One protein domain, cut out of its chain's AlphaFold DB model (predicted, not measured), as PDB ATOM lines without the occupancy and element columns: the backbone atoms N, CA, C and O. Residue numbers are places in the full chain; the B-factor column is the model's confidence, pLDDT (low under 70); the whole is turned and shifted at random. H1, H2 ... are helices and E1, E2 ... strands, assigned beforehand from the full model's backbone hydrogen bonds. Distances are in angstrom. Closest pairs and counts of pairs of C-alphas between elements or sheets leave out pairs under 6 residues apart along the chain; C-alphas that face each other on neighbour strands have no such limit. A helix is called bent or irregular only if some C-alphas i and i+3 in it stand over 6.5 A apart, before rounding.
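This is residues 165 to 231 of the 237 residues of the protein "DUF2208 domain-containing protein" of Ignisphaera aggregans (UniProt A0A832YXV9). Two small three-stranded sheets, E1 E2 E3 and E4 E5 E6, are set as two walls of a wedge with their strands crossed, and the helix H1 packs on both walls along the third side. The sheets meet only loosely, near Phe 165 of E1 and Leu 213 of E6. The printed part has 67 residues, with six named strands followed by one named helix; both sheets are antiparallel, in the orders E1 - E2 - E3 and E4 - E5 - E6, and the class is mixed, helices and strands. The whole is compact and rounded, with a radius of gyration of the C-alphas of 11.0 A and spans of 27 by 24 by 22 A.

Find C-alpha 165 at (231.456, 216.741, 189.434), where E1 begins; it is residues 165 to 168. Next come E2, residues 171 to 173, and E3, residues 179 to 181. Look then for E4, residues 189 to 194, 16.6 A long from C-alpha 189 at (218.172, 226.920, 194.318). E5, residues 199 to 204, measures 16.0 A, and E6, residues 209 to 214, 15.5 A. H1, residues 218 to 231, runs 18.8 A to C-alpha 231 at (223.969, 224.282, 208.122); it is neither bent nor irregular, but only just: C-alphas 227 and 230 are 6.2 A apart.

Start at E1, E2 and E3, a meander, each strand the antiparallel neighbour of the one before. In the hairpin E1 and E2, N 166 and O 173 are 2.8 A apart; in the hairpin E2 and E3, N 180 and O 172 are 2.9 A apart. E4, E5 and E6 form a second meander, with N 192 and O 201 at 2.9 A and N 202 and O 211 at 2.9 A. The closest C-alphas of E1 and E6, those of Phe 165 and Leu 213, are 7.5 A apart, while E3 and E4 are apart. H1 and the sheet E4 E5 E6 make two layers, the helix on one face of the sheet at a height of 9.9 A. It lies over E5 and runs along the strands, at 7 degrees to E5 on the local plane; the closest C-alphas of the two, Tyr 199 and Val 218, are 6.3 A apart. H1 is also on the sheet E1 E2 E3, at a height of 10.2 A, and runs slantwise to its strands, at 39 degrees to E1 on the local plane. Within H1, 9 of 10 O i to N i+4 pairs are within hydrogen-bond range.

The C-alphas farthest apart, those of Arg 206 and Ser 216, are 28.8 A apart. The printed part has no cut and no long link; E3 to E4 is short and the others are tight. The mean pLDDT of the printed part is 85.1, and residues 176 to 177 and 230 to 231 are under 70.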
ATOM      1  N   PHE A 165     231.551 215.632 188.491       88.56
ATOM      2  CA  PHE A 165     231.456 216.741 189.434       88.56
ATOM      3  C   PHE A 165     232.320 216.506 190.664       88.56
ATOM      4  O   PHE A 165     232.627 215.377 191.053       88.56
ATOM      5  N   GLU A 166     232.673 217.613 191.295       88.75
ATOM      6  CA  GLU A 166     233.374 217.681 192.560       88.75
ATOM      7  C   GLU A 166     232.528 218.466 193.545       88.75
ATOM      8  O   GLU A 166     232.148 219.611 193.295       88.75
ATOM      9  N   VAL A 167     232.267 217.855 194.691       88.31
ATOM     10  CA  VAL A 167     231.713 218.549 195.843       88.31
ATOM     11  C   VAL A 167     232.877 218.953 196.728       88.31
ATOM     12  O   VAL A 167     233.636 218.109 197.210       88.31
ATOM     13  N   ARG A 168     233.024 220.256 196.914       88.12
ATOM     14  CA  ARG A 168     234.019 220.894 197.771       88.12
ATOM     15  C   ARG A 168     233.312 221.556 198.945       88.12
ATOM     16  O   ARG A 168     232.105 221.781 198.910       88.12
ATOM     17  N   GLU A 169     234.071 221.917 199.969       83.25
ATOM     18  CA  GLU A 169     233.541 222.685 201.107       83.25
ATOM     19  C   GLU A 169     232.910 224.018 200.678       83.25
ATOM     20  O   GLU A 169     231.911 224.439 201.252       83.25
ATOM     21  N   SER A 170     233.463 224.661 199.645       81.81
ATOM     22  CA  SER A 170     232.965 225.939 199.122       81.81
ATOM     23  C   SER A 170     231.814 225.809 198.122       81.81
ATOM     24  O   SER A 170     231.271 226.831 197.701       81.81
ATOM     25  N   GLY A 171     231.444 224.591 197.710       85.81
ATOM     26  CA  GLY A 171     230.363 224.366 196.754       85.81
ATOM     27  C   GLY A 171     230.578 223.201 195.793       85.81
ATOM     28  O   GLY A 171     231.478 222.380 195.944       85.81
ATOM     29  N   ILE A 172     229.721 223.131 194.778       87.19
ATOM     30  CA  ILE A 172     229.704 222.072 193.764       87.19
ATOM     31  C   ILE A 172     230.258 222.624 192.456       87.19
ATOM     32  O   ILE A 172     229.772 223.637 191.947       87.19
ATOM     33  N   VAL A 173     231.243 221.927 191.897       85.81
ATOM     34  CA  VAL A 173     231.859 222.230 190.603       85.81
ATOM     35  C   VAL A 173     231.611 221.075 189.648       85.81
ATOM     36  O   VAL A 173     231.759 219.917 190.022       85.81
ATOM     37  N   GLY A 174     231.279 221.376 188.399       80.62
ATOM     38  CA  GLY A 174     231.251 220.393 187.319       80.62
ATOM     39  C   GLY A 174     231.764 220.982 186.006       80.62
ATOM     40  O   GLY A 174     232.072 222.175 185.935       80.62
ATOM     41  N   PRO A 175     231.862 220.166 184.946       70.81
ATOM     42  CA  PRO A 175     232.280 220.617 183.634       70.81
ATOM     43  C   PRO A 175     231.300 221.661 183.083       70.81
ATOM     44  O   PRO A 175     230.089 221.625 183.319       70.81
ATOM     45  N   GLY A 176     231.838 222.610 182.315       69.12
ATOM     46  CA  GLY A 176     231.074 223.712 181.733       69.12
ATOM     47  C   GLY A 176     230.912 224.900 182.685       69.12
ATOM     48  O   GLY A 176     231.889 225.417 183.216       69.12
ATOM     49  N   ALA A 177     229.679 225.390 182.833       64.50
ATOM     50  CA  ALA A 177     229.350 226.571 183.641       64.50
ATOM     51  C   ALA A 177     228.781 226.222 185.031       64.50
ATOM     52  O   ALA A 177     228.269 227.105 185.723       64.50
ATOM     53  N   LEU A 178     228.839 224.945 185.431       77.19
ATOM     54  CA  LEU A 178     228.302 224.483 186.705       77.19
ATOM     55  C   LEU A 178     229.262 224.826 187.846       77.19
ATOM     56  O   LEU A 178     230.268 224.152 188.062       77.19
ATOM     57  N   ALA A 179     228.927 225.877 188.582       82.75
ATOM     58  CA  ALA A 179     229.594 226.234 189.823       82.75
ATOM     59  C   ALA A 179     228.563 226.847 190.775       82.75
ATOM     60  O   ALA A 179     228.093 227.972 190.571       82.75
ATOM     61  N   ILE A 180     228.186 226.061 191.781       85.00
ATOM     62  CA  ILE A 180     227.159 226.388 192.769       85.00
ATOM     63  C   ILE A 180     227.873 226.581 194.110       85.00
ATOM     64  O   ILE A 180     228.352 225.593 194.662       85.00
ATOM     65  N   PRO A 181     227.996 227.817 194.621       83.75
ATOM     66  CA  PRO A 181     228.668 228.067 195.890       83.75
ATOM     67  C   PRO A 181     227.830 227.575 197.078       83.75
ATOM     68  O   PRO A 181     226.599 227.547 197.009       83.75
ATOM     69  N   PHE A 182     228.509 227.226 198.168       83.38
ATOM     70  CA  PHE A 182     227.917 227.046 199.491       83.38
ATOM     71  C   PHE A 182     228.170 228.283 200.371       83.38
ATOM     72  O   PHE A 182     229.205 228.933 200.201       83.38
ATOM     73  N   PRO A 183     227.265 228.607 201.316       82.19
ATOM     74  CA  PRO A 183     225.954 227.983 201.537       82.19
ATOM     75  C   PRO A 183     224.984 228.218 200.363       82.19
ATOM     76  O   PRO A 183     225.136 229.164 199.592       82.19
ATOM     77  N   LEU A 184     224.013 227.316 200.190       83.19
ATOM     78  CA  LEU A 184     223.065 227.381 199.073       83.19
ATOM     79  C   LEU A 184     222.047 228.503 199.308       83.19
ATOM     80  O   LEU A 184     221.372 228.547 200.334       83.19
ATOM     81  N   ASP A 185     221.896 229.383 198.321       83.06
ATOM     82  CA  ASP A 185     220.809 230.361 198.283       83.06
ATOM     83  C   ASP A 185     219.478 229.637 198.017       83.06
ATOM     84  O   ASP A 185     219.186 229.265 196.880       83.06
ATOM     85  N   THR A 186     218.685 229.422 199.069       80.38
ATOM     86  CA  THR A 186     217.399 228.703 199.017       80.38
ATOM     87  C   THR A 186     216.310 229.443 198.240       80.38
ATOM     88  O   THR A 186     215.328 228.826 197.835       80.38
ATOM     89  N   GLU A 187     216.448 230.755 198.022       83.81
ATOM     90  CA  GLU A 187     215.510 231.497 197.170       83.81
ATOM     91  C   GLU A 187     215.765 231.200 195.691       83.81
ATOM     92  O   GLU A 187     214.837 231.156 194.875       83.81
ATOM     93  N   ARG A 188     217.034 230.957 195.345       83.38
ATOM     94  CA  ARG A 188     217.473 230.668 193.981       83.38
ATOM     95  C   ARG A 188     217.474 229.181 193.641       83.38
ATOM     96  O   ARG A 188     217.100 228.826 192.520       83.38
ATOM     97  N   TYR A 189     217.933 228.337 194.556       87.75
ATOM     98  CA  TYR A 189     218.172 226.920 194.318       87.75
ATOM     99  C   TYR A 189     217.221 226.049 195.125       87.75
ATOM    100  O   TYR A 189     217.058 226.217 196.330       87.75
ATOM    101  N   GLU A 190     216.643 225.064 194.452       88.75
ATOM    102  CA  GLU A 190     215.802 224.038 195.054       88.75
ATOM    103  C   GLU A 190     216.484 222.680 194.898       88.75
ATOM    104  O   GLU A 190     216.953 222.342 193.810       88.75
ATOM    105  N   ILE A 191     216.569 221.921 195.989       88.56
ATOM    106  CA  ILE A 191     217.244 220.623 196.018       88.56
ATOM    107  C   ILE A 191     216.190 219.539 196.176       88.56
ATOM    108  O   ILE A 191     215.396 219.567 197.114       88.56
ATOM    109  N   SER A 192     216.224 218.559 195.287       89.94
ATOM    110  CA  SER A 192     215.447 217.330 195.387       89.94
ATOM    111  C   SER A 192     216.381 216.132 195.241       89.94
ATOM    112  O   SER A 192     217.479 216.229 194.694       89.94
ATOM    113  N   TYR A 193     215.984 214.985 195.775       91.12
ATOM    114  CA  TYR A 193     216.766 213.758 195.675       91.12
ATOM    115  C   TYR A 193     215.847 212.594 195.335       91.12
ATOM    116  O   TYR A 193     214.744 212.486 195.867       91.12
ATOM    117  N   ASP A 194     216.319 211.718 194.452       89.62
ATOM    118  CA  ASP A 194     215.639 210.479 194.099       89.62
ATOM    119  C   ASP A 194     216.605 209.314 194.317       89.62
ATOM    120  O   ASP A 194     217.554 209.098 193.560       89.62
ATOM    121  N   VAL A 195     216.364 208.565 195.392       87.19
ATOM    122  CA  VAL A 195     217.191 207.410 195.760       87.19
ATOM    123  C   VAL A 195     216.980 206.253 194.782       87.19
ATOM    124  O   VAL A 195     217.926 205.525 194.497       87.19
ATOM    125  N   ARG A 196     215.771 206.095 194.222       87.56
ATOM    126  CA  ARG A 196     215.451 204.996 193.294       87.56
ATOM    127  C   ARG A 196     216.146 205.180 191.950       87.56
ATOM    128  O   ARG A 196     216.539 204.199 191.329       87.56
ATOM    129  N   ARG A 197     216.288 206.433 191.511       88.06
ATOM    130  CA  ARG A 197     216.966 206.811 190.259       88.06
ATOM    131  C   ARG A 197     218.423 207.242 190.461       88.06
ATOM    132  O   ARG A 197     219.081 207.635 189.502       88.06
ATOM    133  N   SER A 198     218.924 207.152 191.691       91.00
ATOM    134  CA  SER A 198     220.322 207.381 192.057       91.00
ATOM    135  C   SER A 198     220.869 208.780 191.711       91.00
ATOM    136  O   SER A 198     222.009 208.915 191.255       91.00
ATOM    137  N   TYR A 199     220.074 209.839 191.926       91.69
ATOM    138  CA  TYR A 199     220.525 211.216 191.684       91.69
ATOM    139  C   TYR A 199     220.090 212.224 192.752       91.69
ATOM    140  O   TYR A 199     219.054 212.089 193.408       91.69
ATOM    141  N   VAL A 200     220.879 213.293 192.862       91.38
ATOM    142  CA  VAL A 200     220.499 214.548 193.525       91.38
ATOM    143  C   VAL A 200     220.318 215.617 192.457       91.38
ATOM    144  O   VAL A 200     221.160 215.785 191.578       91.38
ATOM    145  N   GLU A 201     219.205 216.333 192.504       92.19
ATOM    146  CA  GLU A 201     218.841 217.357 191.536       92.19
ATOM    147  C   GLU A 201     218.875 218.735 192.193       92.19
ATOM    148  O   GLU A 201     218.274 218.961 193.241       92.19
ATOM    149  N   ILE A 202     219.589 219.661 191.558       91.19
ATOM    150  CA  ILE A 202     219.654 221.062 191.965       91.19
ATOM    151  C   ILE A 202     219.007 221.895 190.868       91.19
ATOM    152  O   ILE A 202     219.530 222.012 189.757       91.19
ATOM    153  N   TYR A 203     217.850 222.461 191.179       91.00
ATOM    154  CA  TYR A 203     217.079 223.302 190.281       91.00
ATOM    155  C   TYR A 203     217.379 224.782 190.529       91.00
ATOM    156  O   TYR A 203     217.075 225.314 191.592       91.00
ATOM    157  N   ASP A 204     217.961 225.458 189.537       89.19
ATOM    158  CA  ASP A 204     218.168 226.909 189.543       89.19
ATOM    159  C   ASP A 204     216.926 227.608 188.967       89.19
ATOM    160  O   ASP A 204     216.656 227.561 187.760       89.19
ATOM    161  N   ARG A 205     216.174 228.296 189.833       85.06
ATOM    162  CA  ARG A 205     214.940 229.015 189.475       85.06
ATOM    163  C   ARG A 205     215.183 230.160 188.493       85.06
ATOM    164  O   ARG A 205     214.280 230.518 187.734       85.06
ATOM    165  N   ARG A 206     216.397 230.727 188.459       82.19
ATOM    166  CA  ARG A 206     216.748 231.840 187.565       82.19
ATOM    167  C   ARG A 206     216.976 231.364 186.136       82.19
ATOM    168  O   ARG A 206     216.510 232.004 185.193       82.19
ATOM    169  N   THR A 207     217.714 230.270 185.971       80.56
ATOM    170  CA  THR A 207     218.060 229.726 184.647       80.56
ATOM    171  C   THR A 207     217.065 228.672 184.164       80.56
ATOM    172  O   THR A 207     217.088 228.327 182.983       80.56
ATOM    173  N   LYS A 208     216.172 228.198 185.048       86.19
ATOM    174  CA  LYS A 208     215.256 227.067 184.831       86.19
ATOM    175  C   LYS A 208     215.990 225.757 184.523       86.19
ATOM    176  O   LYS A 208     215.434 224.873 183.871       86.19
ATOM    177  N   GLN A 209     217.237 225.634 184.968       88.69
ATOM    178  CA  GLN A 209     218.072 224.454 184.753       88.69
ATOM    179  C   GLN A 209     218.006 223.540 185.973       88.69
ATOM    180  O   GLN A 209     218.144 224.000 187.101       88.69
ATOM    181  N   ALA A 210     217.786 222.250 185.744       90.44
ATOM    182  CA  ALA A 210     217.822 221.199 186.749       90.44
ATOM    183  C   ALA A 210     219.088 220.367 186.532       90.44
ATOM    184  O   ALA A 210     219.147 219.532 185.628       90.44
ATOM    185  N   PHE A 211     220.115 220.633 187.335       90.69
ATOM    186  CA  PHE A 211     221.371 219.895 187.299       90.69
ATOM    187  C   PHE A 211     221.208 218.593 188.069       90.69
ATOM    188  O   PHE A 211     220.949 218.622 189.270       90.69
ATOM    189  N   ARG A 212     221.360 217.455 187.389       91.94
ATOM    190  CA  ARG A 212     221.268 216.135 188.019       91.94
ATOM    191  C   ARG A 212     222.645 215.542 188.236       91.94
ATOM    192  O   ARG A 212     223.359 215.238 187.281       91.94
ATOM    193  N   LEU A 213     222.985 215.394 189.507       91.75
ATOM    194  CA  LEU A 213     224.212 214.807 190.016       91.75
ATOM    195  C   LEU A 213     223.948 213.323 190.288       91.75
ATOM    196  O   LEU A 213     223.360 212.965 191.308       91.75
ATOM    197  N   TYR A 214     224.342 212.470 189.348       90.69
ATOM    198  CA  TYR A 214     224.211 211.019 189.481       90.69
ATOM    199  C   TYR A 214     225.370 210.452 190.308       90.69
ATOM    200  O   TYR A 214     226.524 210.849 190.138       90.69
ATOM    201  N   THR A 215     225.066 209.529 191.217       90.75
ATOM    202  CA  THR A 215     226.057 208.897 192.102       90.75
ATOM    203  C   THR A 215     225.585 207.509 192.517       90.75
ATOM    204  O   THR A 215     224.386 207.292 192.685       90.75
ATOM    205  N   SER A 216     226.517 206.573 192.713       87.38
ATOM    206  CA  SER A 216     226.200 205.258 193.288       87.38
ATOM    207  C   SER A 216     225.686 205.379 194.730       87.38
ATOM    208  O   SER A 216     224.738 204.697 195.113       87.38
ATOM    209  N   ASP A 217     226.264 206.302 195.504       88.50
ATOM    210  CA  ASP A 217     225.901 206.578 196.893       88.50
ATOM    211  C   ASP A 217     225.207 207.944 197.017       88.50
ATOM    212  O   ASP A 217     225.841 208.994 197.182       88.50
ATOM    213  N   VAL A 218     223.876 207.935 196.891       88.81
ATOM    214  CA  VAL A 218     223.033 209.138 197.031       88.81
ATOM    215  C   VAL A 218     222.996 209.631 198.472       88.81
ATOM    216  O   VAL A 218     222.956 210.840 198.701       88.81
ATOM    217  N   TYR A 219     223.030 208.724 199.450       89.50
ATOM    218  CA  TYR A 219     222.951 209.081 200.866       89.50
ATOM    219  C   TYR A 219     224.172 209.888 201.296       89.50
ATOM    220  O   TYR A 219     224.028 210.921 201.952       89.50
ATOM    221  N   LYS A 220     225.368 209.481 200.860       88.44
ATOM    222  CA  LYS A 220     226.598 210.237 201.098       88.44
ATOM    223  C   LYS A 220     226.536 211.633 200.487       88.44
ATOM    224  O   LYS A 220     226.852 212.605 201.174       88.44
ATOM    225  N   LEU A 221     226.091 211.756 199.234       87.56
ATOM    226  CA  LEU A 221     225.968 213.056 198.567       87.56
ATOM    227  C   LEU A 221     224.949 213.964 199.272       87.56
ATOM    228  O   LEU A 221     225.245 215.128 199.539       87.56
ATOM    229  N   LYS A 222     223.783 213.415 199.633       88.69
ATOM    230  CA  LYS A 222     222.745 214.113 200.400       88.69
ATOM    231  C   LYS A 222     223.301 214.649 201.722       88.69
ATOM    232  O   LYS A 222     223.189 215.841 201.983       88.69
ATOM    233  N   ASN A 223     223.975 213.804 202.500       88.88
ATOM    234  CA  ASN A 223     224.540 214.189 203.794       88.88
ATOM    235  C   ASN A 223     225.593 215.303 203.665       88.88
ATOM    236  O   ASN A 223     225.640 216.214 204.495       88.88
ATOM    237  N   ILE A 224     226.436 215.258 202.625       87.00
ATOM    238  CA  ILE A 224     227.437 216.305 202.367       87.00
ATOM    239  C   ILE A 224     226.755 217.641 202.061       87.00
ATOM    240  O   ILE A 224     227.147 218.663 202.636       87.00
ATOM    241  N   ILE A 225     225.742 217.627 201.190       86.06
ATOM    242  CA  ILE A 225     224.993 218.823 200.791       86.06
ATOM    243  C   ILE A 225     224.223 219.396 201.986       86.06
ATOM    244  O   ILE A 225     224.329 220.587 202.252       86.06
ATOM    245  N   GLU A 226     223.519 218.581 202.769       85.38
ATOM    246  CA  GLU A 226     222.794 219.060 203.955       85.38
ATOM    247  C   GLU A 226     223.742 219.685 204.993       85.38
ATOM    248  O   GLU A 226     223.464 220.755 205.545       85.38
ATOM    249  N   LYS A 227     224.909 219.068 205.218       84.12
ATOM    250  CA  LYS A 227     225.892 219.546 206.200       84.12
ATOM    251  C   LYS A 227     226.548 220.874 205.807       84.12
ATOM    252  O   LYS A 227     226.742 221.713 206.681       84.12
ATOM    253  N   HIS A 228     226.903 221.064 204.538       78.25
ATOM    254  CA  HIS A 228     227.678 222.236 204.103       78.25
ATOM    255  C   HIS A 228     226.814 223.324 203.471       78.25
ATOM    256  O   HIS A 228     227.129 224.504 203.590       78.25
ATOM    257  N   ALA A 229     225.705 222.952 202.836       71.94
ATOM    258  CA  ALA A 229     224.879 223.901 202.115       71.94
ATOM    259  C   ALA A 229     223.731 224.490 202.945       71.94
ATOM    260  O   ALA A 229     223.358 225.632 202.694       71.94
ATOM    261  N   ILE A 230     223.193 223.743 203.923       68.12
ATOM    262  CA  ILE A 230     222.051 224.172 204.758       68.12
ATOM    263  C   ILE A 230     222.524 224.663 206.136       68.12
ATOM    264  O   ILE A 230     222.088 225.711 206.609       68.12
ATOM    265  N   LYS A 231     223.462 223.951 206.773       55.38
ATOM    266  CA  LYS A 231     223.969 224.282 208.122       55.38
ATOM    267  C   LYS A 231     224.958 225.454 208.185       55.38
ATOM    268  O   LYS A 231     225.223 225.946 209.277       55.38
TER     269      LYS A 231